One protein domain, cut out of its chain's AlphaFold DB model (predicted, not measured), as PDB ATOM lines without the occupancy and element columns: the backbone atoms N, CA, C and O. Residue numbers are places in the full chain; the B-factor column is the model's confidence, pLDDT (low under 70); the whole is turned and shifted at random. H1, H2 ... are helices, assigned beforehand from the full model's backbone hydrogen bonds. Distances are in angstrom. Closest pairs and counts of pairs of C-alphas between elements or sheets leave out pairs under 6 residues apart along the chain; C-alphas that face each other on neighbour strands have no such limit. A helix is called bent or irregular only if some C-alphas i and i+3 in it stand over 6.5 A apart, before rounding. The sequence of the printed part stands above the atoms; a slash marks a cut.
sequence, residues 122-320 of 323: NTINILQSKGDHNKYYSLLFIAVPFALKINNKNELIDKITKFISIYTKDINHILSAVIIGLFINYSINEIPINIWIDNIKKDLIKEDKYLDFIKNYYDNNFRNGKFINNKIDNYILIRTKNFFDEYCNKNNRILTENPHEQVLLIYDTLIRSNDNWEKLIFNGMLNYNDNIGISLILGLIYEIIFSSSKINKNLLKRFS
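AT A GLANCE: This is residues 122 to 320 of the 323 residues of an uncharacterized protein of viral metagenome (UniProt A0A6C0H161). A rounded body of helices is built round the long H6, which with H11 and H13 makes a bundle of three; H4 and H5 pack on one side of H6, H7 packs on another with H8 beyond it, and H12 folds back on H11 and H13. H9 and H10 form an outlying edge past H12, H1 and H2 lie at the margin beyond H3, and H14 sticks out. The printed part has 199 residues with fourteen named helices, H1 to H14 in order, and no named strand: all helix. It is compact, with a radius of gyration of the C-alphas of 16.9 A and spans of 42 by 42 by 40 A.

HOW THE PARTS SIT: H6, residues 171 to 188, is the hub and touches six helices. With residues 172 to 180 alone it touches H11, residues 259 to 273, at a shallow tilt of 28 degrees, the same way; the closest C-alphas, of Ser 176 and His 260, are 5.5 A apart. With residues 183 to 188 alone it touches H13, residues 291 to 306, at C-alphas Ser 187 and Ile 305, 5.8 A apart. H5, residues 153 to 164, makes a hairpin with H6, a steep tilt of 38 degrees, opposite ways; C-alphas 164 and 174 come closest, 5.8 A. H4, residues 143 to 149, H3, residues 138 to 141, and H7, residues 193 to 203, touch H6 too. H8, residues 208 to 221, and H7 only just touch, with 3 pairs of C-alphas within 8 A, closest Lys 201 and Leu 211, 6.8 A. H12, residues 277 to 285, makes hairpins with H11 and with H13; C-alphas 273 and 279 are closest in the first, 4.9 A, and 285 and 295 in the second, 4.8 A. H9, residues 232 to 241, is close to but not clearly touching H12, and near H10, residues 243 to 249. H1, residues 122 to 128, H2, residues 131 to 134, and H14, residues 313 to 319, touch no helix. Every O i to N i+4 pair is within hydrogen-bond range in the helices except H7, 5 of 7, and H2 and H3, too short for such a pair.

IN THESE COORDINATES: H6 is 25.6 A long, H13 21.3 A, H11 21.0 A and H8 19.9 A. H7 is irregular: C-alphas 194 and 197 are 7.3 A apart. H1 begins at C-alpha 122 (66.130, 31.000, 62.865), H6 at C-alpha 171 (45.079, 43.294, 62.223), and H14 ends at C-alpha 319 (58.502, 15.403, 39.754).

THE WHOLE: The two C-alphas farthest apart, of Asn 122 and Asn 224, are 47.9 A apart. The printed part has no cut and no long link. Residues 313 to 320 stand free. Mean pLDDT of the printed part is 72.2; residues 122 to 138, 228 to 257 and 307 to 320 are among those under 70.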
ATOM      1  N   ASN A 122      65.466  30.967  64.171       44.50
ATOM      2  CA  ASN A 122      66.130  31.000  62.865       44.50
ATOM      3  C   ASN A 122      65.184  30.840  61.664       44.50
ATOM      4  O   ASN A 122      65.343  31.551  60.678       44.50
ATOM      5  N   THR A 123      64.199  29.943  61.716       49.19
ATOM      6  CA  THR A 123      63.225  29.747  60.627       49.19
ATOM      7  C   THR A 123      62.369  30.998  60.462       49.19
ATOM      8  O   THR A 123      62.117  31.441  59.346       49.19
ATOM      9  N   ILE A 124      61.986  31.615  61.578       49.00
ATOM     10  CA  ILE A 124      61.244  32.877  61.597       49.00
ATOM     11  C   ILE A 124      62.123  34.025  61.099       49.00
ATOM     12  O   ILE A 124      61.690  34.790  60.242       49.00
ATOM     13  N   ASN A 125      63.368  34.108  61.566       46.69
ATOM     14  CA  ASN A 125      64.323  35.121  61.129       46.69
ATOM     15  C   ASN A 125      64.599  35.015  59.628       46.69
ATOM     16  O   ASN A 125      64.719  36.041  58.977       46.69
ATOM     17  N   ILE A 126      64.627  33.810  59.046       47.56
ATOM     18  CA  ILE A 126      64.737  33.599  57.592       47.56
ATOM     19  C   ILE A 126      63.478  34.082  56.855       47.56
ATOM     20  O   ILE A 126      63.579  34.668  55.779       47.56
ATOM     21  N   LEU A 127      62.289  33.863  57.421       44.16
ATOM     22  CA  LEU A 127      61.032  34.347  56.841       44.16
ATOM     23  C   LEU A 127      60.870  35.875  56.969       44.16
ATOM     24  O   LEU A 127      60.190  36.481  56.145       44.16
ATOM     25  N   GLN A 128      61.503  36.494  57.969       45.84
ATOM     26  CA  GLN A 128      61.464  37.938  58.231       45.84
ATOM     27  C   GLN A 128      62.625  38.724  57.600       45.84
ATOM     28  O   GLN A 128      62.465  39.914  57.327       45.84
ATOM     29  N   SER A 129      63.783  38.095  57.363       40.12
ATOM     30  CA  SER A 129      64.996  38.736  56.823       40.12
ATOM     31  C   SER A 129      64.938  38.999  55.320       40.12
ATOM     32  O   SER A 129      65.762  39.746  54.795       40.12
ATOM     33  N   LYS A 130      63.939  38.448  54.623       45.53
ATOM     34  CA  LYS A 130      63.691  38.666  53.194       45.53
ATOM     35  C   LYS A 130      63.087  40.056  52.889       45.53
ATOM     36  O   LYS A 130      62.092  40.154  52.182       45.53
ATOM     37  N   GLY A 131      63.688  41.134  53.398       42.66
ATOM     38  CA  GLY A 131      63.287  42.525  53.134       42.66
ATOM     39  C   GLY A 131      61.870  42.891  53.604       42.66
ATOM     40  O   GLY A 131      61.061  42.037  53.959       42.66
ATOM     41  N   ASP A 132      61.535  44.184  53.603       45.66
ATOM     42  CA  ASP A 132      60.205  44.661  54.030       45.66
ATOM     43  C   ASP A 132      59.051  44.110  53.172       45.66
ATOM     44  O   ASP A 132      57.910  44.083  53.622       45.66
ATOM     45  N   HIS A 133      59.352  43.600  51.975       46.09
ATOM     46  CA  HIS A 133      58.365  43.097  51.024       46.09
ATOM     47  C   HIS A 133      57.917  41.647  51.280       46.09
ATOM     48  O   HIS A 133      56.762  41.347  50.999       46.09
ATOM     49  N   ASN A 134      58.742  40.761  51.864       47.94
ATOM     50  CA  ASN A 134      58.352  39.350  52.081       47.94
ATOM     51  C   ASN A 134      57.866  39.023  53.501       47.94
ATOM     52  O   ASN A 134      57.451  37.892  53.773       47.94
ATOM     53  N   LYS A 135      57.859  40.006  54.413       51.28
ATOM     54  CA  LYS A 135      57.348  39.841  55.791       51.28
ATOM     55  C   LYS A 135      55.879  39.403  55.842       51.28
ATOM     56  O   LYS A 135      55.414  38.898  56.860       51.28
ATOM     57  N   TYR A 136      55.153  39.601  54.748       52.91
ATOM     58  CA  TYR A 136      53.703  39.524  54.696       52.91
ATOM     59  C   TYR A 136      53.161  38.151  54.287       52.91
ATOM     60  O   TYR A 136      52.155  37.702  54.838       52.91
ATOM     61  N   TYR A 137      53.855  37.455  53.391       59.78
ATOM     62  CA  TYR A 137      53.384  36.211  52.774       59.78
ATOM     63  C   TYR A 137      53.662  34.972  53.628       59.78
ATOM     64  O   TYR A 137      52.855  34.041  53.699       59.78
ATOM     65  N   SER A 138      54.788  34.980  54.342       64.81
ATOM     66  CA  SER A 138      55.195  33.889  55.230       64.81
ATOM     67  C   SER A 138      54.182  33.632  56.350       64.81
ATOM     68  O   SER A 138      53.972  32.486  56.746       64.81
ATOM     69  N   LEU A 139      53.490  34.679  56.811       80.75
ATOM     70  CA  LEU A 139      52.537  34.592  57.916       80.75
ATOM     71  C   LEU A 139      51.233  33.872  57.548       80.75
ATOM     72  O   LEU A 139      50.649  33.216  58.410       80.75
ATOM     73  N   LEU A 140      50.788  33.930  56.288       88.06
ATOM     74  CA  LEU A 140      49.598  33.183  55.857       88.06
ATOM     75  C   LEU A 140      49.861  31.678  55.853       88.06
ATOM     76  O   LEU A 140      49.041  30.893  56.327       88.06
ATOM     77  N   PHE A 141      51.033  31.274  55.359       86.69
ATOM     78  CA  PHE A 141      51.411  29.865  55.287       86.69
ATOM     79  C   PHE A 141      51.543  29.225  56.678       86.69
ATOM     80  O   PHE A 141      51.254  28.042  56.847       86.69
ATOM     81  N   ILE A 142      51.888  30.011  57.701       86.81
ATOM     82  CA  ILE A 142      51.940  29.553  59.097       86.81
ATOM     83  C   ILE A 142      50.582  29.041  59.596       86.81
ATOM     84  O   ILE A 142      50.562  28.179  60.470       86.81
ATOM     85  N   ALA A 143      49.452  29.484  59.036       90.19
ATOM     86  CA  ALA A 143      48.131  28.983  59.423       90.19
ATOM     87  C   ALA A 143      47.908  27.499  59.060       90.19
ATOM     88  O   ALA A 143      47.127  26.811  59.721       90.19
ATOM     89  N   VAL A 144      48.620  26.989  58.047       88.94
ATOM     90  CA  VAL A 144      48.494  25.615  57.534       88.94
ATOM     91  C   VAL A 144      48.674  24.551  58.626       88.94
ATOM     92  O   VAL A 144      47.746  23.768  58.840       88.94
ATOM     93  N   PRO A 145      49.807  24.484  59.358       87.50
ATOM     94  CA  PRO A 145      50.007  23.459  60.382       87.50
ATOM     95  C   PRO A 145      48.988  23.522  61.526       87.50
ATOM     96  O   PRO A 145      48.664  22.480  62.095       87.50
ATOM     97  N   PHE A 146      48.463  24.705  61.868       90.31
ATOM     98  CA  PHE A 146      47.397  24.824  62.866       90.31
ATOM     99  C   PHE A 146      46.099  24.208  62.346       90.31
ATOM    100  O   PHE A 146      45.498  23.380  63.029       90.31
ATOM    101  N   ALA A 147      45.700  24.563  61.124       91.94
ATOM    102  CA  ALA A 147      44.451  24.103  60.527       91.94
ATOM    103  C   ALA A 147      44.427  22.596  60.244       91.94
ATOM    104  O   ALA A 147      43.372  21.979  60.355       91.94
ATOM    105  N   LEU A 148      45.580  21.991  59.938       85.62
ATOM    106  CA  LEU A 148      45.699  20.539  59.768       85.62
ATOM    107  C   LEU A 148      45.573  19.765  61.093       85.62
ATOM    108  O   LEU A 148      45.163  18.609  61.080       85.62
ATOM    109  N   LYS A 149      45.922  20.379  62.233       87.38
ATOM    110  CA  LYS A 149      45.960  19.705  63.545       87.38
ATOM    111  C   LYS A 149      44.755  19.991  64.435       87.38
ATOM    112  O   LYS A 149      44.427  19.177  65.297       87.38
ATOM    113  N   ILE A 150      44.140  21.162  64.294       89.19
ATOM    114  CA  ILE A 150      43.103  21.642  65.207       89.19
ATOM    115  C   ILE A 150      41.753  21.581  64.500       89.19
ATOM    116  O   ILE A 150      41.431  22.409  63.651       89.19
ATOM    117  N   ASN A 151      40.937  20.606  64.901       87.88
ATOM    118  CA  ASN A 151      39.590  20.438  64.357       87.88
ATOM    119  C   ASN A 151      38.601  21.461  64.931       87.88
ATOM    120  O   ASN A 151      37.680  21.884  64.235       87.88
ATOM    121  N   ASN A 152      38.771  21.860  66.199       94.06
ATOM    122  CA  ASN A 152      37.882  22.826  66.835       94.06
ATOM    123  C   ASN A 152      38.142  24.233  66.283       94.06
ATOM    124  O   ASN A 152      39.189  24.828  66.519       94.06
ATOM    125  N   LYS A 153      37.151  24.784  65.586       93.81
ATOM    126  CA  LYS A 153      37.240  26.087  64.923       93.81
ATOM    127  C   LYS A 153      37.594  27.248  65.861       93.81
ATOM    128  O   LYS A 153      38.419  28.082  65.509       93.81
ATOM    129  N   ASN A 154      36.997  27.311  67.049       93.44
ATOM    130  CA  ASN A 154      37.243  28.415  67.983       93.44
ATOM    131  C   ASN A 154      38.658  28.335  68.565       93.44
ATOM    132  O   ASN A 154      39.339  29.350  68.688       93.44
ATOM    133  N   GLU A 155      39.118  27.119  68.869       95.19
ATOM    134  CA  GLU A 155      40.498  26.872  69.289       95.19
ATOM    135  C   GLU A 155      41.500  27.217  68.176       95.19
ATOM    136  O   GLU A 155      42.551  27.794  68.452       95.19
ATOM    137  N   LEU A 156      41.171  26.903  66.919       95.31
ATOM    138  CA  LEU A 156      41.984  27.243  65.752       95.31
ATOM    139  C   LEU A 156      42.145  28.761  65.611       95.31
ATOM    140  O   LEU A 156      43.274  29.241  65.493       95.31
ATOM    141  N   ILE A 157      41.034  29.505  65.667       94.56
ATOM    142  CA  ILE A 157      41.032  30.974  65.606       94.56
ATOM    143  C   ILE A 157      41.905  31.544  66.728       94.56
ATOM    144  O   ILE A 157      42.800  32.344  66.454       94.56
ATOM    145  N   ASP A 158      41.691  31.112  67.975       94.44
ATOM    146  CA  ASP A 158      42.444  31.598  69.137       94.44
ATOM    147  C   ASP A 158      43.951  31.319  69.007       94.44
ATOM    148  O   ASP A 158      44.771  32.218  69.205       94.44
ATOM    149  N   LYS A 159      44.335  30.100  68.605       94.81
ATOM    150  CA  LYS A 159      45.747  29.718  68.464       94.81
ATOM    151  C   LYS A 159      46.456  30.449  67.328       94.81
ATOM    152  O   LYS A 159      47.569  30.924  67.549       94.81
ATOM    153  N   ILE A 160      45.833  30.580  66.152       94.25
ATOM    154  CA  ILE A 160      46.423  31.356  65.048       94.25
ATOM    155  C   ILE A 160      46.545  32.824  65.458       94.25
ATOM    156  O   ILE A 160      47.615  33.406  65.303       94.25
ATOM    157  N   THR A 161      45.493  33.402  66.045       93.31
ATOM    158  CA  THR A 161      45.482  34.807  66.482       93.31
ATOM    159  C   THR A 161      46.624  35.082  67.452       93.31
ATOM    160  O   THR A 161      47.438  35.974  67.208       93.31
ATOM    161  N   LYS A 162      46.733  34.278  68.519       92.19
ATOM    162  CA  LYS A 162      47.806  34.393  69.515       92.19
ATOM    163  C   LYS A 162      49.186  34.245  68.894       92.19
ATOM    164  O   LYS A 162      50.065  35.035  69.217       92.19
ATOM    165  N   PHE A 163      49.376  33.268  68.008       90.50
ATOM    166  CA  PHE A 163      50.674  33.024  67.386       90.50
ATOM    167  C   PHE A 163      51.092  34.171  66.457       90.50
ATOM    168  O   PHE A 163      52.186  34.705  66.599       90.50
ATOM    169  N   ILE A 164      50.218  34.601  65.544       88.56
ATOM    170  CA  ILE A 164      50.530  35.670  64.584       88.56
ATOM    171  C   ILE A 164      50.724  37.019  65.292       88.56
ATOM    172  O   ILE A 164      51.597  37.789  64.894       88.56
ATOM    173  N   SER A 165      50.003  37.265  66.394       89.12
ATOM    174  CA  SER A 165      50.141  38.485  67.209       89.12
ATOM    175  C   SER A 165      51.526  38.657  67.846       89.12
ATOM    176  O   SER A 165      51.881  39.766  68.244       89.12
ATOM    177  N   ILE A 166      52.324  37.585  67.945       87.69
ATOM    178  CA  ILE A 166      53.724  37.661  68.393       87.69
ATOM    179  C   ILE A 166      54.586  38.383  67.344       87.69
ATOM    180  O   ILE A 166      55.533  39.080  67.702       87.69
ATOM    181  N   TYR A 167      54.251  38.244  66.059       80.69
ATOM    182  CA  TYR A 167      55.078  38.712  64.942       80.69
ATOM    183  C   TYR A 167      54.584  40.010  64.314       80.69
ATOM    184  O   TYR A 167      55.365  40.732  63.698       80.69
ATOM    185  N   THR A 168      53.295  40.317  64.442       83.56
ATOM    186  CA  THR A 168      52.718  41.541  63.890       83.56
ATOM    187  C   THR A 168      51.544  42.026  64.725       83.56
ATOM    188  O   THR A 168      50.790  41.238  65.287       83.56
ATOM    189  N   LYS A 169      51.388  43.351  64.791       84.69
ATOM    190  CA  LYS A 169      50.212  44.021  65.366       84.69
ATOM    191  C   LYS A 169      49.217  44.463  64.290       84.69
ATOM    192  O   LYS A 169      48.183  45.031  64.628       84.69
ATOM    193  N   ASP A 170      49.541  44.256  63.012       83.69
ATOM    194  CA  ASP A 170      48.630  44.570  61.918       83.69
ATOM    195  C   ASP A 170      47.490  43.555  61.899       83.69
ATOM    196  O   ASP A 170      47.669  42.361  61.643       83.69
ATOM    197  N   ILE A 171      46.299  44.072  62.156       85.69
ATOM    198  CA  ILE A 171      45.079  43.294  62.223       85.69
ATOM    199  C   ILE A 171      44.753  42.595  60.898       85.69
ATOM    200  O   ILE A 171      44.278  41.461  60.898       85.69
ATOM    201  N   ASN A 172      45.111  43.196  59.759       84.00
ATOM    202  CA  ASN A 172      44.881  42.585  58.453       84.00
ATOM    203  C   ASN A 172      45.706  41.308  58.284       84.00
ATOM    204  O   ASN A 172      45.235  40.361  57.656       84.00
ATOM    205  N   HIS A 173      46.915  41.253  58.847       86.06
ATOM    206  CA  HIS A 173      47.739  40.044  58.826       86.06
ATOM    207  C   HIS A 173      47.153  38.941  59.689       86.06
ATOM    208  O   HIS A 173      47.039  37.801  59.237       86.06
ATOM    209  N   ILE A 174      46.772  39.301  60.914       90.25
ATOM    210  CA  ILE A 174      46.186  38.375  61.881       90.25
ATOM    211  C   ILE A 174      44.920  37.755  61.285       90.25
ATOM    212  O   ILE A 174      44.833  36.531  61.174       90.25
ATOM    213  N   LEU A 175      43.987  38.586  60.815       90.75
ATOM    214  CA  LEU A 175      42.748  38.114  60.205       90.75
ATOM    215  C   LEU A 175      42.984  37.273  58.957       90.75
ATOM    216  O   LEU A 175      42.351  36.234  58.797       90.75
ATOM    217  N   SER A 176      43.896  37.687  58.081       90.62
ATOM    218  CA  SER A 176      44.148  36.940  56.850       90.62
ATOM    219  C   SER A 176      44.699  35.546  57.142       90.62
ATOM    220  O   SER A 176      44.239  34.572  56.549       90.62
ATOM    221  N   ALA A 177      45.622  35.417  58.101       92.94
ATOM    222  CA  ALA A 177      46.123  34.116  58.533       92.94
ATOM    223  C   ALA A 177      45.012  33.264  59.169       92.94
ATOM    224  O   ALA A 177      44.882  32.080  58.851       92.94
ATOM    225  N   VAL A 178      44.163  33.865  60.012       94.06
ATOM    226  CA  VAL A 178      42.990  33.184  60.587       94.06
ATOM    227  C   VAL A 178      42.064  32.675  59.482       94.06
ATOM    228  O   VAL A 178      41.649  31.519  59.526       94.06
ATOM    229  N   ILE A 179      41.785  33.489  58.465       94.19
ATOM    230  CA  ILE A 179      40.908  33.118  57.351       94.19
ATOM    231  C   ILE A 179      41.506  31.991  56.510       94.19
ATOM    232  O   ILE A 179      40.778  31.067  56.162       94.19
ATOM    233  N   ILE A 180      42.813  31.998  56.233       95.12
ATOM    234  CA  ILE A 180      43.469  30.855  55.575       95.12
ATOM    235  C   ILE A 180      43.317  29.587  56.415       95.12
ATOM    236  O   ILE A 180      42.971  28.530  55.880       95.12
ATOM    237  N   GLY A 181      43.508  29.687  57.733       95.69
ATOM    238  CA  GLY A 181      43.269  28.568  58.638       95.69
ATOM    239  C   GLY A 181      41.826  28.059  58.562       95.69
ATOM    240  O   GLY A 181      41.599  26.852  58.469       95.69
ATOM    241  N   LEU A 182      40.852  28.973  58.527       95.69
ATOM    242  CA  LEU A 182      39.434  28.649  58.369       95.69
ATOM    243  C   LEU A 182      39.123  28.014  57.012       95.69
ATOM    244  O   LEU A 182      38.416  27.016  56.989       95.69
ATOM    245  N   PHE A 183      39.675  28.505  55.902       95.50
ATOM    246  CA  PHE A 183      39.502  27.886  54.583       95.50
ATOM    247  C   PHE A 183      39.992  26.438  54.566       95.50
ATOM    248  O   PHE A 183      39.290  25.551  54.078       95.50
ATOM    249  N   ILE A 184      41.165  26.173  55.147       95.00
ATOM    250  CA  ILE A 184      41.703  24.812  55.250       95.00
ATOM    251  C   ILE A 184      40.800  23.951  56.143       95.00
ATOM    252  O   ILE A 184      40.424  22.849  55.749       95.00
ATOM    253  N   ASN A 185      40.387  24.458  57.307       94.00
ATOM    254  CA  ASN A 185      39.487  23.743  58.212       94.00
ATOM    255  C   ASN A 185      38.129  23.442  57.552       94.00
ATOM    256  O   ASN A 185      37.639  22.318  57.642       94.00
ATOM    257  N   TYR A 186      37.542  24.399  56.838       94.75
ATOM    258  CA  TYR A 186      36.306  24.216  56.083       94.75
ATOM    259  C   TYR A 186      36.468  23.173  54.975       94.75
ATOM    260  O   TYR A 186      35.582  22.342  54.799       94.75
ATOM    261  N   SER A 187      37.611  23.168  54.285       91.88
ATOM    262  CA  SER A 187      37.930  22.166  53.260       91.88
ATOM    263  C   SER A 187      38.008  20.759  53.847       91.88
ATOM    264  O   SER A 187      37.423  19.832  53.297       91.88
ATOM    265  N   ILE A 188      38.694  20.595  54.985       88.69
ATOM    266  CA  ILE A 188      38.825  19.305  55.686       88.69
ATOM    267  C   ILE A 188      37.462  18.787  56.150       88.69
ATOM    268  O   ILE A 188      37.217  17.585  56.111       88.69
ATOM    269  N   ASN A 189      36.581  19.691  56.580       88.19
ATOM    270  CA  ASN A 189      35.229  19.370  57.030       88.19
ATOM    271  C   ASN A 189      34.197  19.341  55.886       88.19
ATOM    272  O   ASN A 189      32.999  19.372  56.158       88.19
ATOM    273  N   GLU A 190      34.647  19.310  54.625       91.44
ATOM    274  CA  GLU A 190      33.799  19.199  53.428       91.44
ATOM    275  C   GLU A 190      32.706  20.286  53.337       91.44
ATOM    276  O   GLU A 190      31.628  20.086  52.771       91.44
ATOM    277  N   ILE A 191      32.976  21.474  53.887       91.62
ATOM    278  CA  ILE A 191      32.061  22.613  53.815       91.62
ATOM    279  C   ILE A 191      32.102  23.188  52.389       91.62
ATOM    280  O   ILE A 191      33.189  23.525  51.911       91.62
ATOM    281  N   PRO A 192      30.953  23.387  51.714       90.88
ATOM    282  CA  PRO A 192      30.920  23.938  50.361       90.88
ATOM    283  C   PRO A 192      31.577  25.324  50.248       90.88
ATOM    284  O   PRO A 192      31.276  26.236  51.018       90.88
ATOM    285  N   ILE A 193      32.441  25.510  49.245       89.31
ATOM    286  CA  ILE A 193      33.233  26.742  49.069       89.31
ATOM    287  C   ILE A 193      32.390  28.018  48.909       89.31
ATOM    288  O   ILE A 193      32.786  29.108  49.329       89.31
ATOM    289  N   ASN A 194      31.188  27.895  48.347       84.00
ATOM    290  CA  ASN A 194      30.282  29.020  48.118       84.00
ATOM    291  C   ASN A 194      29.670  29.597  49.407       84.00
ATOM    292  O   ASN A 194      29.132  30.701  49.355       84.00
ATOM    293  N   ILE A 195      29.764  28.895  50.545       89.81
ATOM    294  CA  ILE A 195      29.269  29.381  51.846       89.81
ATOM    295  C   ILE A 195      30.387  29.798  52.811       89.81
ATOM    296  O   ILE A 195      30.110  30.240  53.926       89.81
ATOM    297  N   TRP A 196      31.659  29.678  52.413       91.62
ATOM    298  CA  TRP A 196      32.794  29.993  53.289       91.62
ATOM    299  C   TRP A 196      32.799  31.445  53.758       91.62
ATOM    300  O   TRP A 196      33.027  31.698  54.936       91.62
ATOM    301  N   ILE A 197      32.503  32.395  52.867       85.50
ATOM    302  CA  ILE A 197      32.463  33.820  53.216       85.50
ATOM    303  C   ILE A 197      31.362  34.117  54.233       85.50
ATOM    304  O   ILE A 197      31.584  34.870  55.182       85.50
ATOM    305  N   ASP A 198      30.193  33.499  54.083       84.81
ATOM    306  CA  ASP A 198      29.092  33.674  55.031       84.81
ATOM    307  C   ASP A 198      29.430  33.084  56.402       84.81
ATOM    308  O   ASP A 198      29.061  33.654  57.430       84.81
ATOM    309  N   ASN A 199      30.174  31.977  56.434       90.12
ATOM    310  CA  ASN A 199      30.674  31.410  57.682       90.12
ATOM    311  C   ASN A 199      31.747  32.303  58.318       90.12
ATOM    312  O   ASN A 199      31.659  32.577  59.510       90.12
ATOM    313  N   ILE A 200      32.679  32.858  57.537       89.19
ATOM    314  CA  ILE A 200      33.691  33.806  58.032       89.19
ATOM    315  C   ILE A 200      33.039  35.033  58.669       89.19
ATOM    316  O   ILE A 200      33.424  35.425  59.767       89.19
ATOM    317  N   LYS A 201      32.016  35.609  58.026       83.62
ATOM    318  CA  LYS A 201      31.266  36.751  58.579       83.62
ATOM    319  C   LYS A 201      30.641  36.426  59.940       83.62
ATOM    320  O   LYS A 201      30.627  37.274  60.826       83.62
ATOM    321  N   LYS A 202      30.132  35.201  60.115       85.44
ATOM    322  CA  LYS A 202      29.573  34.723  61.393       85.44
ATOM    323  C   LYS A 202      30.648  34.406  62.428       85.44
ATOM    324  O   LYS A 202      30.382  34.501  63.618       85.44
ATOM    325  N   ASP A 203      31.833  34.008  61.986       82.81
ATOM    326  CA  ASP A 203      32.893  33.537  62.873       82.81
ATOM    327  C   ASP A 203      33.798  34.675  63.365       82.81
ATOM    328  O   ASP A 203      34.362  34.576  64.453       82.81
ATOM    329  N   LEU A 204      33.893  35.778  62.615       82.00
ATOM    330  CA  LEU A 204      34.804  36.899  62.887       82.00
ATOM    331  C   LEU A 204      34.086  38.207  63.273       82.00
ATOM    332  O   LEU A 204      34.591  39.280  62.971       82.00
ATOM    333  N   ILE A 205      32.940  38.129  63.966       60.97
ATOM    334  CA  ILE A 205      31.943  39.195  64.282       60.97
ATOM    335  C   ILE A 205      32.486  40.579  64.745       60.97
ATOM    336  O   ILE A 205      31.710  41.522  64.861       60.97
ATOM    337  N   LYS A 206      33.781  40.764  65.021       61.78
ATOM    338  CA  LYS A 206      34.314  41.943  65.726       61.78
ATOM    339  C   LYS A 206      35.151  42.939  64.910       61.78
ATOM    340  O   LYS A 206      35.665  43.870  65.521       61.78
ATOM    341  N   GLU A 207      35.303  42.805  63.589       59.19
ATOM    342  CA  GLU A 207      36.247  43.662  62.843       59.19
ATOM    343  C   GLU A 207      35.696  44.207  61.511       59.19
ATOM    344  O   GLU A 207      35.790  43.579  60.457       59.19
ATOM    345  N   ASP A 208      35.141  45.424  61.566       61.38
ATOM    346  CA  ASP A 208      34.294  45.995  60.505       61.38
ATOM    347  C   ASP A 208      35.011  46.224  59.162       61.38
ATOM    348  O   ASP A 208      34.506  45.831  58.114       61.38
ATOM    349  N   LYS A 209      36.223  46.796  59.147       65.69
ATOM    350  CA  LYS A 209      36.849  47.236  57.878       65.69
ATOM    351  C   LYS A 209      37.282  46.092  56.960       65.69
ATOM    352  O   LYS A 209      37.173  46.201  55.741       65.69
ATOM    353  N   TYR A 210      37.789  45.004  57.531       67.31
ATOM    354  CA  TYR A 210      38.215  43.841  56.752       67.31
ATOM    355  C   TYR A 210      36.999  43.062  56.232       67.31
ATOM    356  O   TYR A 210      36.965  42.625  55.077       67.31
ATOM    357  N   LEU A 211      35.965  42.928  57.068       67.81
ATOM    358  CA  LEU A 211      34.712  42.286  56.685       67.81
ATOM    359  C   LEU A 211      33.968  43.078  55.610       67.81
ATOM    360  O   LEU A 211      33.388  42.457  54.720       67.81
ATOM    361  N   ASP A 212      34.039  44.409  55.630       69.62
ATOM    362  CA  ASP A 212      33.498  45.260  54.568       69.62
ATOM    363  C   ASP A 212      34.173  44.990  53.218       69.62
ATOM    364  O   ASP A 212      33.498  44.924  52.190       69.62
ATOM    365  N   PHE A 213      35.487  44.758  53.202       68.50
ATOM    366  CA  PHE A 213      36.210  44.411  51.978       68.50
ATOM    367  C   PHE A 213      35.779  43.046  51.419       68.50
ATOM    368  O   PHE A 213      35.434  42.935  50.238       68.50
ATOM    369  N   ILE A 214      35.705  42.021  52.274       69.31
ATOM    370  CA  ILE A 214      35.186  40.697  51.896       69.31
ATOM    371  C   ILE A 214      33.728  40.782  51.428       69.31
ATOM    372  O   ILE A 214      33.336  40.127  50.458       69.31
ATOM    373  N   LYS A 215      32.908  41.576  52.116       72.31
ATOM    374  CA  LYS A 215      31.501  41.782  51.780       72.31
ATOM    375  C   LYS A 215      31.362  42.440  50.413       72.31
ATOM    376  O   LYS A 215      30.655  41.896  49.573       72.31
ATOM    377  N   ASN A 216      32.098  43.521  50.159       69.88
ATOM    378  CA  ASN A 216      32.125  44.180  48.855       69.88
ATOM    379  C   ASN A 216      32.543  43.211  47.746       69.88
ATOM    380  O   ASN A 216      31.953  43.218  46.666       69.88
ATOM    381  N   TYR A 217      33.530  42.350  47.991       70.00
ATOM    382  CA  TYR A 217      33.901  41.317  47.031       70.00
ATOM    383  C   TYR A 217      32.745  40.337  46.764       70.00
ATOM    384  O   TYR A 217      32.424  40.072  45.604       70.00
ATOM    385  N   TYR A 218      32.102  39.825  47.816       68.38
ATOM    386  CA  TYR A 218      30.990  38.881  47.696       68.38
ATOM    387  C   TYR A 218      29.808  39.493  46.936       68.38
ATOM    388  O   TYR A 218      29.348  38.921  45.951       68.38
ATOM    389  N   ASP A 219      29.375  40.689  47.328       71.56
ATOM    390  CA  ASP A 219      28.205  41.365  46.759       71.56
ATOM    391  C   ASP A 219      28.395  41.681  45.260       71.56
ATOM    392  O   ASP A 219      27.440  41.660  44.482       71.56
ATOM    393  N   ASN A 220      29.639  41.914  44.827       66.62
ATOM    394  CA  ASN A 220      29.967  42.199  43.427       66.62
ATOM    395  C   ASN A 220      30.133  40.946  42.549       66.62
ATOM    396  O   ASN A 220      29.964  41.030  41.328       66.62
ATOM    397  N   ASN A 221      30.477  39.796  43.140       64.44
ATOM    398  CA  ASN A 221      30.831  38.581  42.396       64.44
ATOM    399  C   ASN A 221      29.835  37.427  42.581       64.44
ATOM    400  O   ASN A 221      29.914  36.437  41.854       64.44
ATOM    401  N   PHE A 222      28.870  37.544  43.497       72.12
ATOM    402  CA  PHE A 222      27.857  36.522  43.758       72.12
ATOM    403  C   PHE A 222      26.436  37.074  43.608       72.12
ATOM    404  O   PHE A 222      26.119  38.177  44.039       72.12
ATOM    405  N   ARG A 223      25.540  36.278  43.014       72.88
ATOM    406  CA  ARG A 223      24.082  36.507  43.001       72.88
ATOM    407  C   ARG A 223      23.416  35.210  43.421       72.88
ATOM    408  O   ARG A 223      23.680  34.162  42.834       72.88
ATOM    409  N   ASN A 224      22.540  35.275  44.421       70.81
ATOM    410  CA  ASN A 224      21.825  34.112  44.961       70.81
ATOM    411  C   ASN A 224      22.768  32.951  45.353       70.81
ATOM    412  O   ASN A 224      22.504  31.796  45.024       70.81
ATOM    413  N   GLY A 225      23.908  33.261  45.988       63.41
ATOM    414  CA  GLY A 225      24.899  32.267  46.426       63.41
ATOM    415  C   GLY A 225      25.653  31.557  45.293       63.41
ATOM    416  O   GLY A 225      26.394  30.605  45.547       63.41
ATOM    417  N   LYS A 226      25.470  32.000  44.043       69.75
ATOM    418  CA  LYS A 226      26.204  31.515  42.874       69.75
ATOM    419  C   LYS A 226      27.184  32.575  42.411       69.75
ATOM    420  O   LYS A 226      26.823  33.744  42.280       69.75
ATOM    421  N   PHE A 227      28.407  32.138  42.138       71.00
ATOM    422  CA  PHE A 227      29.412  32.973  41.507       71.00
ATOM    423  C   PHE A 227      28.925  33.389  40.118       71.00
ATOM    424  O   PHE A 227      28.498  32.551  39.321       71.00
ATOM    425  N   ILE A 228      28.940  34.687  39.846       69.69
ATOM    426  CA  ILE A 228      28.559  35.232  38.550       69.69
ATOM    427  C   ILE A 228      29.857  35.421  37.786       69.69
ATOM    428  O   ILE A 228      30.690  36.241  38.174       69.69
ATOM    429  N   ASN A 229      30.009  34.724  36.663       55.88
ATOM    430  CA  ASN A 229      31.011  35.115  35.679       55.88
ATOM    431  C   ASN A 229      30.607  36.474  35.098       55.88
ATOM    432  O   ASN A 229      29.898  36.576  34.099       55.88
ATOM    433  N   ASN A 230      31.019  37.547  35.766       52.12
ATOM    434  CA  ASN A 230      31.016  38.871  35.172       52.12
ATOM    435  C   ASN A 230      32.119  38.935  34.101       52.12
ATOM    436  O   ASN A 230      32.998  38.075  34.039       52.12
ATOM    437  N   LYS A 231      32.125  40.010  33.298       45.84
ATOM    438  CA  LYS A 231      33.159  40.360  32.294       45.84
ATOM    439  C   LYS A 231      34.628  40.266  32.784       45.84
ATOM    440  O   LYS A 231      35.537  40.455  31.984       45.84
ATOM    441  N   ILE A 232      34.869  39.966  34.061       44.25
ATOM    442  CA  ILE A 232      36.160  39.604  34.655       44.25
ATOM    443  C   ILE A 232      36.777  38.360  34.003       44.25
ATOM    444  O   ILE A 232      37.994  38.282  33.973       44.25
ATOM    445  N   ASP A 233      36.018  37.449  33.388       47.03
ATOM    446  CA  ASP A 233      36.638  36.364  32.603       47.03
ATOM    447  C   ASP A 233      37.454  36.909  31.424       47.03
ATOM    448  O   ASP A 233      38.556  36.434  31.163       47.03
ATOM    449  N   ASN A 234      36.966  37.976  30.777       42.44
ATOM    450  CA  ASN A 234      37.763  38.711  29.799       42.44
ATOM    451  C   ASN A 234      38.921  39.437  30.475       42.44
ATOM    452  O   ASN A 234      39.969  39.536  29.868       42.44
ATOM    453  N   TYR A 235      38.778  39.919  31.711       45.28
ATOM    454  CA  TYR A 235      39.870  40.571  32.436       45.28
ATOM    455  C   TYR A 235      40.975  39.589  32.837       45.28
ATOM    456  O   TYR A 235      42.138  39.930  32.706       45.28
ATOM    457  N   ILE A 236      40.639  38.370  33.263       48.59
ATOM    458  CA  ILE A 236      41.594  37.296  33.550       48.59
ATOM    459  C   ILE A 236      42.236  36.836  32.247       48.59
ATOM    460  O   ILE A 236      43.451  36.845  32.167       48.59
ATOM    461  N   LEU A 237      41.462  36.563  31.190       46.12
ATOM    462  CA  LEU A 237      42.021  36.234  29.872       46.12
ATOM    463  C   LEU A 237      42.916  37.352  29.321       46.12
ATOM    464  O   LEU A 237      43.975  37.055  28.787       46.12
ATOM    465  N   ILE A 238      42.531  38.622  29.467       45.47
ATOM    466  CA  ILE A 238      43.344  39.791  29.091       45.47
ATOM    467  C   ILE A 238      44.581  39.892  29.989       45.47
ATOM    468  O   ILE A 238      45.653  40.184  29.478       45.47
ATOM    469  N   ARG A 239      44.474  39.607  31.290       45.09
ATOM    470  CA  ARG A 239      45.587  39.632  32.249       45.09
ATOM    471  C   ARG A 239      46.580  38.500  32.008       45.09
ATOM    472  O   ARG A 239      47.772  38.737  32.095       45.09
ATOM    473  N   THR A 240      46.121  37.299  31.663       49.31
ATOM    474  CA  THR A 240      46.979  36.170  31.274       49.31
ATOM    475  C   THR A 240      47.581  36.402  29.886       49.31
ATOM    476  O   THR A 240      48.755  36.121  29.670       49.31
ATOM    477  N   LYS A 241      46.808  36.967  28.946       44.53
ATOM    478  CA  LYS A 241      47.266  37.306  27.587       44.53
ATOM    479  C   LYS A 241      48.302  38.430  27.581       44.53
ATOM    480  O   LYS A 241      49.269  38.352  26.838       44.53
ATOM    481  N   ASN A 242      48.114  39.434  28.428       41.97
ATOM    482  CA  ASN A 242      49.018  40.570  28.578       41.97
ATOM    483  C   ASN A 242      49.982  40.375  29.756       41.97
ATOM    484  O   ASN A 242      50.653  41.325  30.139       41.97
ATOM    485  N   PHE A 243      50.058  39.170  30.334       46.31
ATOM    486  CA  PHE A 243      50.881  38.874  31.510       46.31
ATOM    487  C   PHE A 243      52.335  39.291  31.280       46.31
ATOM    488  O   PHE A 243      52.919  39.971  32.113       46.31
ATOM    489  N   PHE A 244      52.876  38.971  30.100       43.00
ATOM    490  CA  PHE A 244      54.227  39.355  29.689       43.00
ATOM    491  C   PHE A 244      54.372  40.846  29.364       43.00
ATOM    492  O   PHE A 244      55.358  41.470  29.748       43.00
ATOM    493  N   ASP A 245      53.381  41.444  28.704       40.09
ATOM    494  CA  ASP A 245      53.429  42.862  28.332       40.09
ATOM    495  C   ASP A 245      53.284  43.788  29.550       40.09
ATOM    496  O   ASP A 245      53.877  44.869  29.574       40.09
ATOM    497  N   GLU A 246      52.540  43.370  30.580       46.06
ATOM    498  CA  GLU A 246      52.454  44.063  31.870       46.06
ATOM    499  C   GLU A 246      53.691  43.812  32.745       46.06
ATOM    500  O   GLU A 246      54.141  44.755  33.398       46.06
ATOM    501  N   TYR A 247      54.282  42.606  32.692       41.31
ATOM    502  CA  TYR A 247      55.536  42.238  33.372       41.31
ATOM    503  C   TYR A 247      56.717  43.121  32.947       41.31
ATOM    504  O   TYR A 247      57.535  43.507  33.778       41.31
ATOM    505  N   CYS A 248      56.783  43.493  31.667       39.28
ATOM    506  CA  CYS A 248      57.872  44.313  31.141       39.28
ATOM    507  C   CYS A 248      57.654  45.831  31.287       39.28
ATOM    508  O   CYS A 248      58.633  46.573  31.241       39.28
ATOM    509  N   ASN A 249      56.409  46.320  31.426       38.75
ATOM    510  CA  ASN A 249      56.106  47.738  31.155       38.75
ATOM    511  C   ASN A 249      55.373  48.530  32.255       38.75
ATOM    512  O   ASN A 249      55.149  49.727  32.053       38.75
ATOM    513  N   LYS A 250      54.973  47.956  33.402       40.38
ATOM    514  CA  LYS A 250      54.218  48.722  34.421       40.38
ATOM    515  C   LYS A 250      54.897  48.799  35.794       40.38
ATOM    516  O   LYS A 250      54.980  47.821  36.517       40.38
ATOM    517  N   ASN A 251      55.174  50.037  36.218       38.84
ATOM    518  CA  ASN A 251      55.434  50.459  37.608       38.84
ATOM    519  C   ASN A 251      54.196  50.375  38.535       38.84
ATOM    520  O   ASN A 251      54.236  50.848  39.672       38.84
ATOM    521  N   ASN A 252      53.066  49.837  38.066       38.78
ATOM    522  CA  ASN A 252      51.840  49.785  38.857       38.78
ATOM    523  C   ASN A 252      51.884  48.571  39.778       38.78
ATOM    524  O   ASN A 252      51.662  47.458  39.318       38.78
ATOM    525  N   ARG A 253      52.141  48.815  41.068       42.97
ATOM    526  CA  ARG A 253      52.014  47.845  42.165       42.97
ATOM    527  C   ARG A 253      50.708  47.064  42.036       42.97
ATOM    528  O   ARG A 253      49.618  47.640  42.007       42.97
ATOM    529  N   ILE A 254      50.849  45.757  41.865       47.72
ATOM    530  CA  ILE A 254      49.775  44.837  41.504       47.72
ATOM    531  C   ILE A 254      49.108  44.338  42.789       47.72
ATOM    532  O   ILE A 254      49.790  44.043  43.767       47.72
ATOM    533  N   LEU A 255      47.773  44.241  42.758       48.44
ATOM    534  CA  LEU A 255      46.938  43.519  43.726       48.44
ATOM    535  C   LEU A 255      47.665  42.272  44.246       48.44
ATOM    536  O   LEU A 255      48.073  41.459  43.419       48.44
ATOM    537  N   THR A 256      47.731  42.136  45.575       54.47
ATOM    538  CA  THR A 256      48.310  41.067  46.418       54.47
ATOM    539  C   THR A 256      49.572  41.399  47.218       54.47
ATOM    540  O   THR A 256      50.123  40.492  47.838       54.47
ATOM    541  N   GLU A 257      49.992  42.662  47.312       63.88
ATOM    542  CA  GLU A 257      50.982  43.049  48.339       63.88
ATOM    543  C   GLU A 257      50.389  42.907  49.749       63.88
ATOM    544  O   GLU A 257      51.072  42.500  50.688       63.88
ATOM    545  N   ASN A 258      49.087  43.175  49.883       74.75
ATOM    546  CA  ASN A 258      48.403  43.109  51.163       74.75
ATOM    547  C   ASN A 258      47.867  41.694  51.455       74.75
ATOM    548  O   ASN A 258      47.293  41.049  50.571       74.75
ATOM    549  N   PRO A 259      47.924  41.225  52.714       80.38
ATOM    550  CA  PRO A 259      47.511  39.865  53.077       80.38
ATOM    551  C   PRO A 259      46.020  39.594  52.801       80.38
ATOM    552  O   PRO A 259      45.637  38.478  52.460       80.38
ATOM    553  N   HIS A 260      45.174  40.623  52.884       77.50
ATOM    554  CA  HIS A 260      43.739  40.509  52.623       77.50
ATOM    555  C   HIS A 260      43.416  40.328  51.137       77.50
ATOM    556  O   HIS A 260      42.508  39.582  50.774       77.50
ATOM    557  N   GLU A 261      44.199  40.960  50.265       77.94
ATOM    558  CA  GLU A 261      44.104  40.774  48.817       77.94
ATOM    559  C   GLU A 261      44.561  39.366  48.419       77.94
ATOM    560  O   GLU A 261      43.954  38.747  47.548       77.94
ATOM    561  N   GLN A 262      45.583  38.825  49.092       81.88
ATOM    562  CA  GLN A 262      46.065  37.456  48.873       81.88
ATOM    563  C   GLN A 262      45.011  36.412  49.256       81.88
ATOM    564  O   GLN A 262      44.780  35.463  48.508       81.88
ATOM    565  N   VAL A 263      44.326  36.603  50.388       85.81
ATOM    566  CA  VAL A 263      43.205  35.747  50.807       85.81
ATOM    567  C   VAL A 263      42.089  35.745  49.765       85.81
ATOM    568  O   VAL A 263      41.587  34.676  49.410       85.81
ATOM    569  N   LEU A 264      41.722  36.919  49.238       82.31
ATOM    570  CA  LEU A 264      40.730  36.999  48.168       82.31
ATOM    571  C   LEU A 264      41.212  36.336  46.883       82.31
ATOM    572  O   LEU A 264      40.420  35.642  46.252       82.31
ATOM    573  N   LEU A 265      42.485  36.501  46.507       82.81
ATOM    574  CA  LEU A 265      43.040  35.817  45.342       82.81
ATOM    575  C   LEU A 265      42.939  34.298  45.504       82.81
ATOM    576  O   LEU A 265      42.510  33.615  44.576       82.81
ATOM    577  N   ILE A 266      43.289  33.773  46.680       87.81
ATOM    578  CA  ILE A 266      43.175  32.342  46.982       87.81
ATOM    579  C   ILE A 266      41.718  31.885  46.823       87.81
ATOM    580  O   ILE A 266      41.448  30.910  46.122       87.81
ATOM    581  N   TYR A 267      40.775  32.619  47.417       87.25
ATOM    582  CA  TYR A 267      39.349  32.299  47.352       87.25
ATOM    583  C   TYR A 267      38.781  32.355  45.923       87.25
ATOM    584  O   TYR A 267      38.155  31.395  45.468       87.25
ATOM    585  N   ASP A 268      39.026  33.453  45.202       82.88
ATOM    586  CA  ASP A 268      38.582  33.662  43.818       82.88
ATOM    587  C   ASP A 268      39.135  32.575  42.894       82.88
ATOM    588  O   ASP A 268      38.387  31.960  42.129       82.88
ATOM    589  N   THR A 269      40.428  32.267  43.026       85.44
ATOM    590  CA  THR A 269      41.081  31.226  42.227       85.44
ATOM    591  C   THR A 269      40.407  29.876  42.447       85.44
ATOM    592  O   THR A 269      40.080  29.203  41.468       85.44
ATOM    593  N   LEU A 270      40.172  29.471  43.698       88.31
ATOM    594  CA  LEU A 270      39.558  28.176  44.003       88.31
ATOM    595  C   LEU A 270      38.153  28.053  43.397       88.31
ATOM    596  O   LEU A 270      37.829  27.027  42.799       88.31
ATOM    597  N   ILE A 271      37.340  29.108  43.481       84.62
ATOM    598  CA  ILE A 271      35.979  29.104  42.927       84.62
ATOM    599  C   ILE A 271      35.989  29.046  41.405       84.62
ATOM    600  O   ILE A 271      35.280  28.232  40.813       84.62
ATOM    601  N   ARG A 272      36.791  29.900  40.760       81.00
ATOM    602  CA  ARG A 272      36.853  29.983  39.293       81.00
ATOM    603  C   ARG A 272      37.433  28.730  38.661       81.00
ATOM    604  O   ARG A 272      37.055  28.353  37.550       81.00
ATOM    605  N   SER A 273      38.388  28.118  39.348       83.69
ATOM    606  CA  SER A 273      39.070  26.927  38.850       83.69
ATOM    607  C   SER A 273      38.201  25.692  39.008       83.69
ATOM    608  O   SER A 273      38.284  24.799  38.166       83.69
ATOM    609  N   ASN A 274      37.317  25.676  40.014       85.25
ATOM    610  CA  ASN A 274      36.511  24.512  40.357       85.25
ATOM    611  C   ASN A 274      37.419  23.271  40.421       85.25
ATOM    612  O   ASN A 274      38.466  23.318  41.049       85.25
ATOM    613  N   ASP A 275      37.080  22.197  39.717       85.56
ATOM    614  CA  ASP A 275      37.837  20.953  39.636       85.56
ATOM    615  C   ASP A 275      38.850  20.903  38.474       85.56
ATOM    616  O   ASP A 275      39.296  19.814  38.091       85.56
ATOM    617  N   ASN A 276      39.202  22.056  37.893       84.06
ATOM    618  CA  ASN A 276      40.183  22.170  36.819       84.06
ATOM    619  C   ASN A 276      41.532  22.693  37.345       84.06
ATOM    620  O   ASN A 276      41.697  23.874  37.663       84.06
ATOM    621  N   TRP A 277      42.520  21.798  37.366       82.94
ATOM    622  CA  TRP A 277      43.870  22.072  37.856       82.94
ATOM    623  C   TRP A 277      44.626  23.106  37.015       82.94
ATOM    624  O   TRP A 277      45.336  23.947  37.558       82.94
ATOM    625  N   GLU A 278      44.476  23.078  35.690       78.38
ATOM    626  CA  GLU A 278      45.159  24.042  34.822       78.38
ATOM    627  C   GLU A 278      44.630  25.457  35.061       78.38
ATOM    628  O   GLU A 278      45.416  26.397  35.170       78.38
ATOM    629  N   LYS A 279      43.311  25.611  35.239       79.19
ATOM    630  CA  LYS A 279      42.708  26.893  35.629       79.19
ATOM    631  C   LYS A 279      43.234  27.374  36.979       79.19
ATOM    632  O   LYS A 279      43.486  28.566  37.109       79.19
ATOM    633  N   LEU A 280      43.456  26.475  37.942       84.81
ATOM    634  CA  LEU A 280      44.051  26.824  39.239       84.81
ATOM    635  C   LEU A 280      45.454  27.408  39.066       84.81
ATOM    636  O   LEU A 280      45.767  28.452  39.644       84.81
ATOM    637  N   ILE A 281      46.276  26.758  38.238       78.94
ATOM    638  CA  ILE A 281      47.628  27.227  37.935       78.94
ATOM    639  C   ILE A 281      47.569  28.617  37.294       78.94
ATOM    640  O   ILE A 281      48.170  29.553  37.819       78.94
ATOM    641  N   PHE A 282      46.813  28.773  36.204       72.81
ATOM    642  CA  PHE A 282      46.769  30.027  35.446       72.81
ATOM    643  C   PHE A 282      46.143  31.192  36.215       72.81
ATOM    644  O   PHE A 282      46.599  32.323  36.069       72.81
ATOM    645  N   ASN A 283      45.112  30.936  37.023       73.62
ATOM    646  CA  ASN A 283      44.399  32.000  37.727       73.62
ATOM    647  C   ASN A 283      45.094  32.426  39.026       73.62
ATOM    648  O   ASN A 283      44.943  33.577  39.429       73.62
ATOM    649  N   GLY A 284      45.824  31.518  39.686       76.00
ATOM    650  CA  GLY A 284      46.307  31.757  41.049       76.00
ATOM    651  C   GLY A 284      47.782  31.481  41.288       76.00
ATOM    652  O   GLY A 284      48.397  32.232  42.035       76.00
ATOM    653  N   MET A 285      48.363  30.442  40.679       78.31
ATOM    654  CA  MET A 285      49.775  30.094  40.911       78.31
ATOM    655  C   MET A 285      50.738  30.883  40.020       78.31
ATOM    656  O   MET A 285      51.879  31.128  40.398       78.31
ATOM    657  N   LEU A 286      50.278  31.299  38.839       70.88
ATOM    658  CA  LEU A 286      51.017  32.157  37.911       70.88
ATOM    659  C   LEU A 286      50.646  33.630  38.116       70.88
ATOM    660  O   LEU A 286      50.198  34.310  37.193       70.88
ATOM    661  N   ASN A 287      50.776  34.119  39.348       64.50
ATOM    662  CA  ASN A 287      50.533  35.517  39.690       64.50
ATOM    663  C   ASN A 287      51.860  36.311  39.779       64.50
ATOM    664  O   ASN A 287      52.943  35.747  39.895       64.50
ATOM    665  N   TYR A 288      51.766  37.641  39.647       55.53
ATOM    666  CA  TYR A 288      52.910  38.568  39.551       55.53
ATOM    667  C   TYR A 288      53.670  38.781  40.880       55.53
ATOM    668  O   TYR A 288      54.802  39.249  40.872       55.53
ATOM    669  N   ASN A 289      53.065  38.436  42.019       53.69
ATOM    670  CA  ASN A 289      53.579  38.697  43.371       53.69
ATOM    671  C   ASN A 289      53.760  37.377  44.129       53.69
ATOM    672  O   ASN A 289      52.971  36.476  43.880       53.69
ATOM    673  N   ASP A 290      54.730  37.300  45.060       57.12
ATOM    674  CA  ASP A 290      55.117  36.123  45.880       57.12
ATOM    675  C   ASP A 290      54.219  34.894  45.684       57.12
ATOM    676  O   ASP A 290      53.236  34.628  46.392       57.12
ATOM    677  N   ASN A 291      54.564  34.163  44.630       64.88
ATOM    678  CA  ASN A 291      53.729  33.101  44.119       64.88
ATOM    679  C   ASN A 291      53.893  31.816  44.925       64.88
ATOM    680  O   ASN A 291      53.010  30.964  44.861       64.88
ATOM    681  N   ILE A 292      54.969  31.658  45.706       75.38
ATOM    682  CA  ILE A 292      55.267  30.384  46.355       75.38
ATOM    683  C   ILE A 292      54.240  30.161  47.455       75.38
ATOM    684  O   ILE A 292      53.482  29.200  47.365       75.38
ATOM    685  N   GLY A 293      54.147  31.063  48.441       77.94
ATOM    686  CA  GLY A 293      53.236  30.904  49.582       77.94
ATOM    687  C   GLY A 293      51.776  30.719  49.158       77.94
ATOM    688  O   GLY A 293      51.104  29.791  49.617       77.94
ATOM    689  N   ILE A 294      51.315  31.542  48.212       83.19
ATOM    690  CA  ILE A 294      49.963  31.457  47.643       83.19
ATOM    691  C   ILE A 294      49.763  30.129  46.905       83.19
ATOM    692  O   ILE A 294      48.753  29.459  47.127       83.19
ATOM    693  N   SER A 295      50.728  29.701  46.087       83.12
ATOM    694  CA  SER A 295      50.647  28.423  45.370       83.12
ATOM    695  C   SER A 295      50.635  27.227  46.314       83.12
ATOM    696  O   SER A 295      49.900  26.273  46.060       83.12
ATOM    697  N   LEU A 296      51.390  27.264  47.418       84.38
ATOM    698  CA  LEU A 296      51.360  26.190  48.414       84.38
ATOM    699  C   LEU A 296      49.968  26.061  49.029       84.38
ATOM    700  O   LEU A 296      49.431  24.958  49.120       84.38
ATOM    701  N   ILE A 297      49.384  27.190  49.436       90.38
ATOM    702  CA  ILE A 297      48.057  27.224  50.055       90.38
ATOM    703  C   ILE A 297      46.991  26.775  49.050       90.38
ATOM    704  O   ILE A 297      46.161  25.928  49.381       90.38
ATOM    705  N   LEU A 298      47.034  27.288  47.816       90.62
ATOM    706  CA  LEU A 298      46.118  26.899  46.743       90.62
ATOM    707  C   LEU A 298      46.200  25.410  46.433       90.62
ATOM    708  O   LEU A 298      45.169  24.742  46.389       90.62
ATOM    709  N   GLY A 299      47.413  24.888  46.239       87.38
ATOM    710  CA  GLY A 299      47.638  23.477  45.949       87.38
ATOM    711  C   GLY A 299      47.124  22.582  47.072       87.38
ATOM    712  O   GLY A 299      46.423  21.609  46.801       87.38
ATOM    713  N   LEU A 300      47.395  22.952  48.328       88.69
ATOM    714  CA  LEU A 300      46.913  22.225  49.500       88.69
ATOM    715  C   LEU A 300      45.383  22.206  49.572       88.69
ATOM    716  O   LEU A 300      44.791  21.136  49.693       88.69
ATOM    717  N   ILE A 301      44.742  23.377  49.515       92.56
ATOM    718  CA  ILE A 301      43.283  23.483  49.632       92.56
ATOM    719  C   ILE A 301      42.607  22.745  48.473       92.56
ATOM    720  O   ILE A 301      41.686  21.962  48.697       92.56
ATOM    721  N   TYR A 302      43.096  22.936  47.247       90.81
ATOM    722  CA  TYR A 302      42.574  22.249  46.070       90.81
ATOM    723  C   TYR A 302      42.665  20.728  46.214       90.81
ATOM    724  O   TYR A 302      41.705  20.015  45.926       90.81
ATOM    725  N   GLU A 303      43.803  20.225  46.692       85.94
ATOM    726  CA  GLU A 303      44.003  18.794  46.904       85.94
ATOM    727  C   GLU A 303      43.050  18.230  47.965       85.94
ATOM    728  O   GLU A 303      42.513  17.135  47.783       85.94
ATOM    729  N   ILE A 304      42.795  18.980  49.045       86.19
ATOM    730  CA  ILE A 304      41.822  18.593  50.075       86.19
ATOM    731  C   ILE A 304      40.409  18.508  49.481       86.19
ATOM    732  O   ILE A 304      39.725  17.513  49.715       86.19
ATOM    733  N   ILE A 305      39.986  19.508  48.701       87.12
ATOM    734  CA  ILE A 305      38.620  19.584  48.154       87.12
ATOM    735  C   ILE A 305      38.391  18.542  47.053       87.12
ATOM    736  O   ILE A 305      37.370  17.856  47.048       87.12
ATOM    737  N   PHE A 306      39.308  18.435  46.089       82.25
ATOM    738  CA  PHE A 306      39.045  17.720  44.838       82.25
ATOM    739  C   PHE A 306      39.693  16.339  44.752       82.25
ATOM    740  O   PHE A 306      39.332  15.591  43.845       82.25
ATOM    741  N   SER A 307      40.588  15.988  45.688       69.25
ATOM    742  CA  SER A 307      41.321  14.713  45.756       69.25
ATOM    743  C   SER A 307      42.054  14.354  44.449       69.25
ATOM    744  O   SER A 307      41.416  13.907  43.494       69.25
ATOM    745  N   SER A 308      43.394  14.484  44.433       57.78
ATOM    746  CA  SER A 308      44.435  14.318  43.369       57.78
ATOM    747  C   SER A 308      44.212  13.426  42.140       57.78
ATOM    748  O   SER A 308      45.020  13.465  41.214       57.78
ATOM    749  N   SER A 309      43.157  12.625  42.063       56.47
ATOM    750  CA  SER A 309      42.762  11.844  40.888       56.47
ATOM    751  C   SER A 309      42.735  12.646  39.576       56.47
ATOM    752  O   SER A 309      42.985  12.063  38.521       56.47
ATOM    753  N   LYS A 310      42.493  13.963  39.642       54.34
ATOM    754  CA  LYS A 310      42.447  14.884  38.490       54.34
ATOM    755  C   LYS A 310      43.770  15.591  38.187       54.34
ATOM    756  O   LYS A 310      43.889  16.215  37.136       54.34
ATOM    757  N   ILE A 311      44.772  15.495  39.063       59.47
ATOM    758  CA  ILE A 311      46.102  16.039  38.781       59.47
ATOM    759  C   ILE A 311      46.753  15.145  37.727       59.47
ATOM    760  O   ILE A 311      46.826  13.922  37.884       59.47
ATOM    761  N   ASN A 312      47.228  15.749  36.636       55.56
ATOM    762  CA  ASN A 312      47.867  15.011  35.554       55.56
ATOM    763  C   ASN A 312      49.049  14.193  36.104       55.56
ATOM    764  O   ASN A 312      50.083  14.729  36.509       55.56
ATOM    765  N   LYS A 313      48.908  12.864  36.098       56.97
ATOM    766  CA  LYS A 313      49.912  11.946  36.653       56.97
ATOM    767  C   LYS A 313      51.260  12.042  35.937       56.97
ATOM    768  O   LYS A 313      52.265  11.672  36.532       56.97
ATOM    769  N   ASN A 314      51.309  12.537  34.698       50.19
ATOM    770  CA  ASN A 314      52.569  12.766  33.989       50.19
ATOM    771  C   ASN A 314      53.316  13.998  34.515       50.19
ATOM    772  O   ASN A 314      54.544  13.977  34.510       50.19
ATOM    773  N   LEU A 315      52.609  15.018  35.026       55.56
ATOM    774  CA  LEU A 315      53.238  16.090  35.803       55.56
ATOM    775  C   LEU A 315      53.821  15.482  37.080       55.56
ATOM    776  O   LEU A 315      55.030  15.515  37.267       55.56
ATOM    777  N   LEU A 316      53.013  14.778  37.878       51.88
ATOM    778  CA  LEU A 316      53.489  14.131  39.111       51.88
ATOM    779  C   LEU A 316      54.681  13.181  38.887       51.88
ATOM    780  O   LEU A 316      55.602  13.174  39.693       51.88
ATOM    781  N   LYS A 317      54.702  12.411  37.790       45.19
ATOM    782  CA  LYS A 317      55.799  11.486  37.438       45.19
ATOM    783  C   LYS A 317      57.096  12.177  37.018       45.19
ATOM    784  O   LYS A 317      58.162  11.603  37.213       45.19
ATOM    785  N   ARG A 318      57.028  13.373  36.426       44.72
ATOM    786  CA  ARG A 318      58.227  14.178  36.127       44.72
ATOM    787  C   ARG A 318      58.861  14.746  37.396       44.72
ATOM    788  O   ARG A 318      60.045  15.056  37.384       44.72
ATOM    789  N   PHE A 319      58.085  14.827  38.476       41.66
ATOM    790  CA  PHE A 319      58.502  15.403  39.754       41.66
ATOM    791  C   PHE A 319      58.640  14.372  40.883       41.66
ATOM    792  O   PHE A 319      59.160  14.692  41.948       41.66
ATOM    793  N   SER A 320      58.223  13.121  40.663       31.23
ATOM    794  CA  SER A 320      58.650  11.999  41.489       31.23
ATOM    795  C   SER A 320      60.110  11.721  41.159       31.23
ATOM    796  O   SER A 320      60.407  11.175  40.094       31.23
TER     797      SER A 320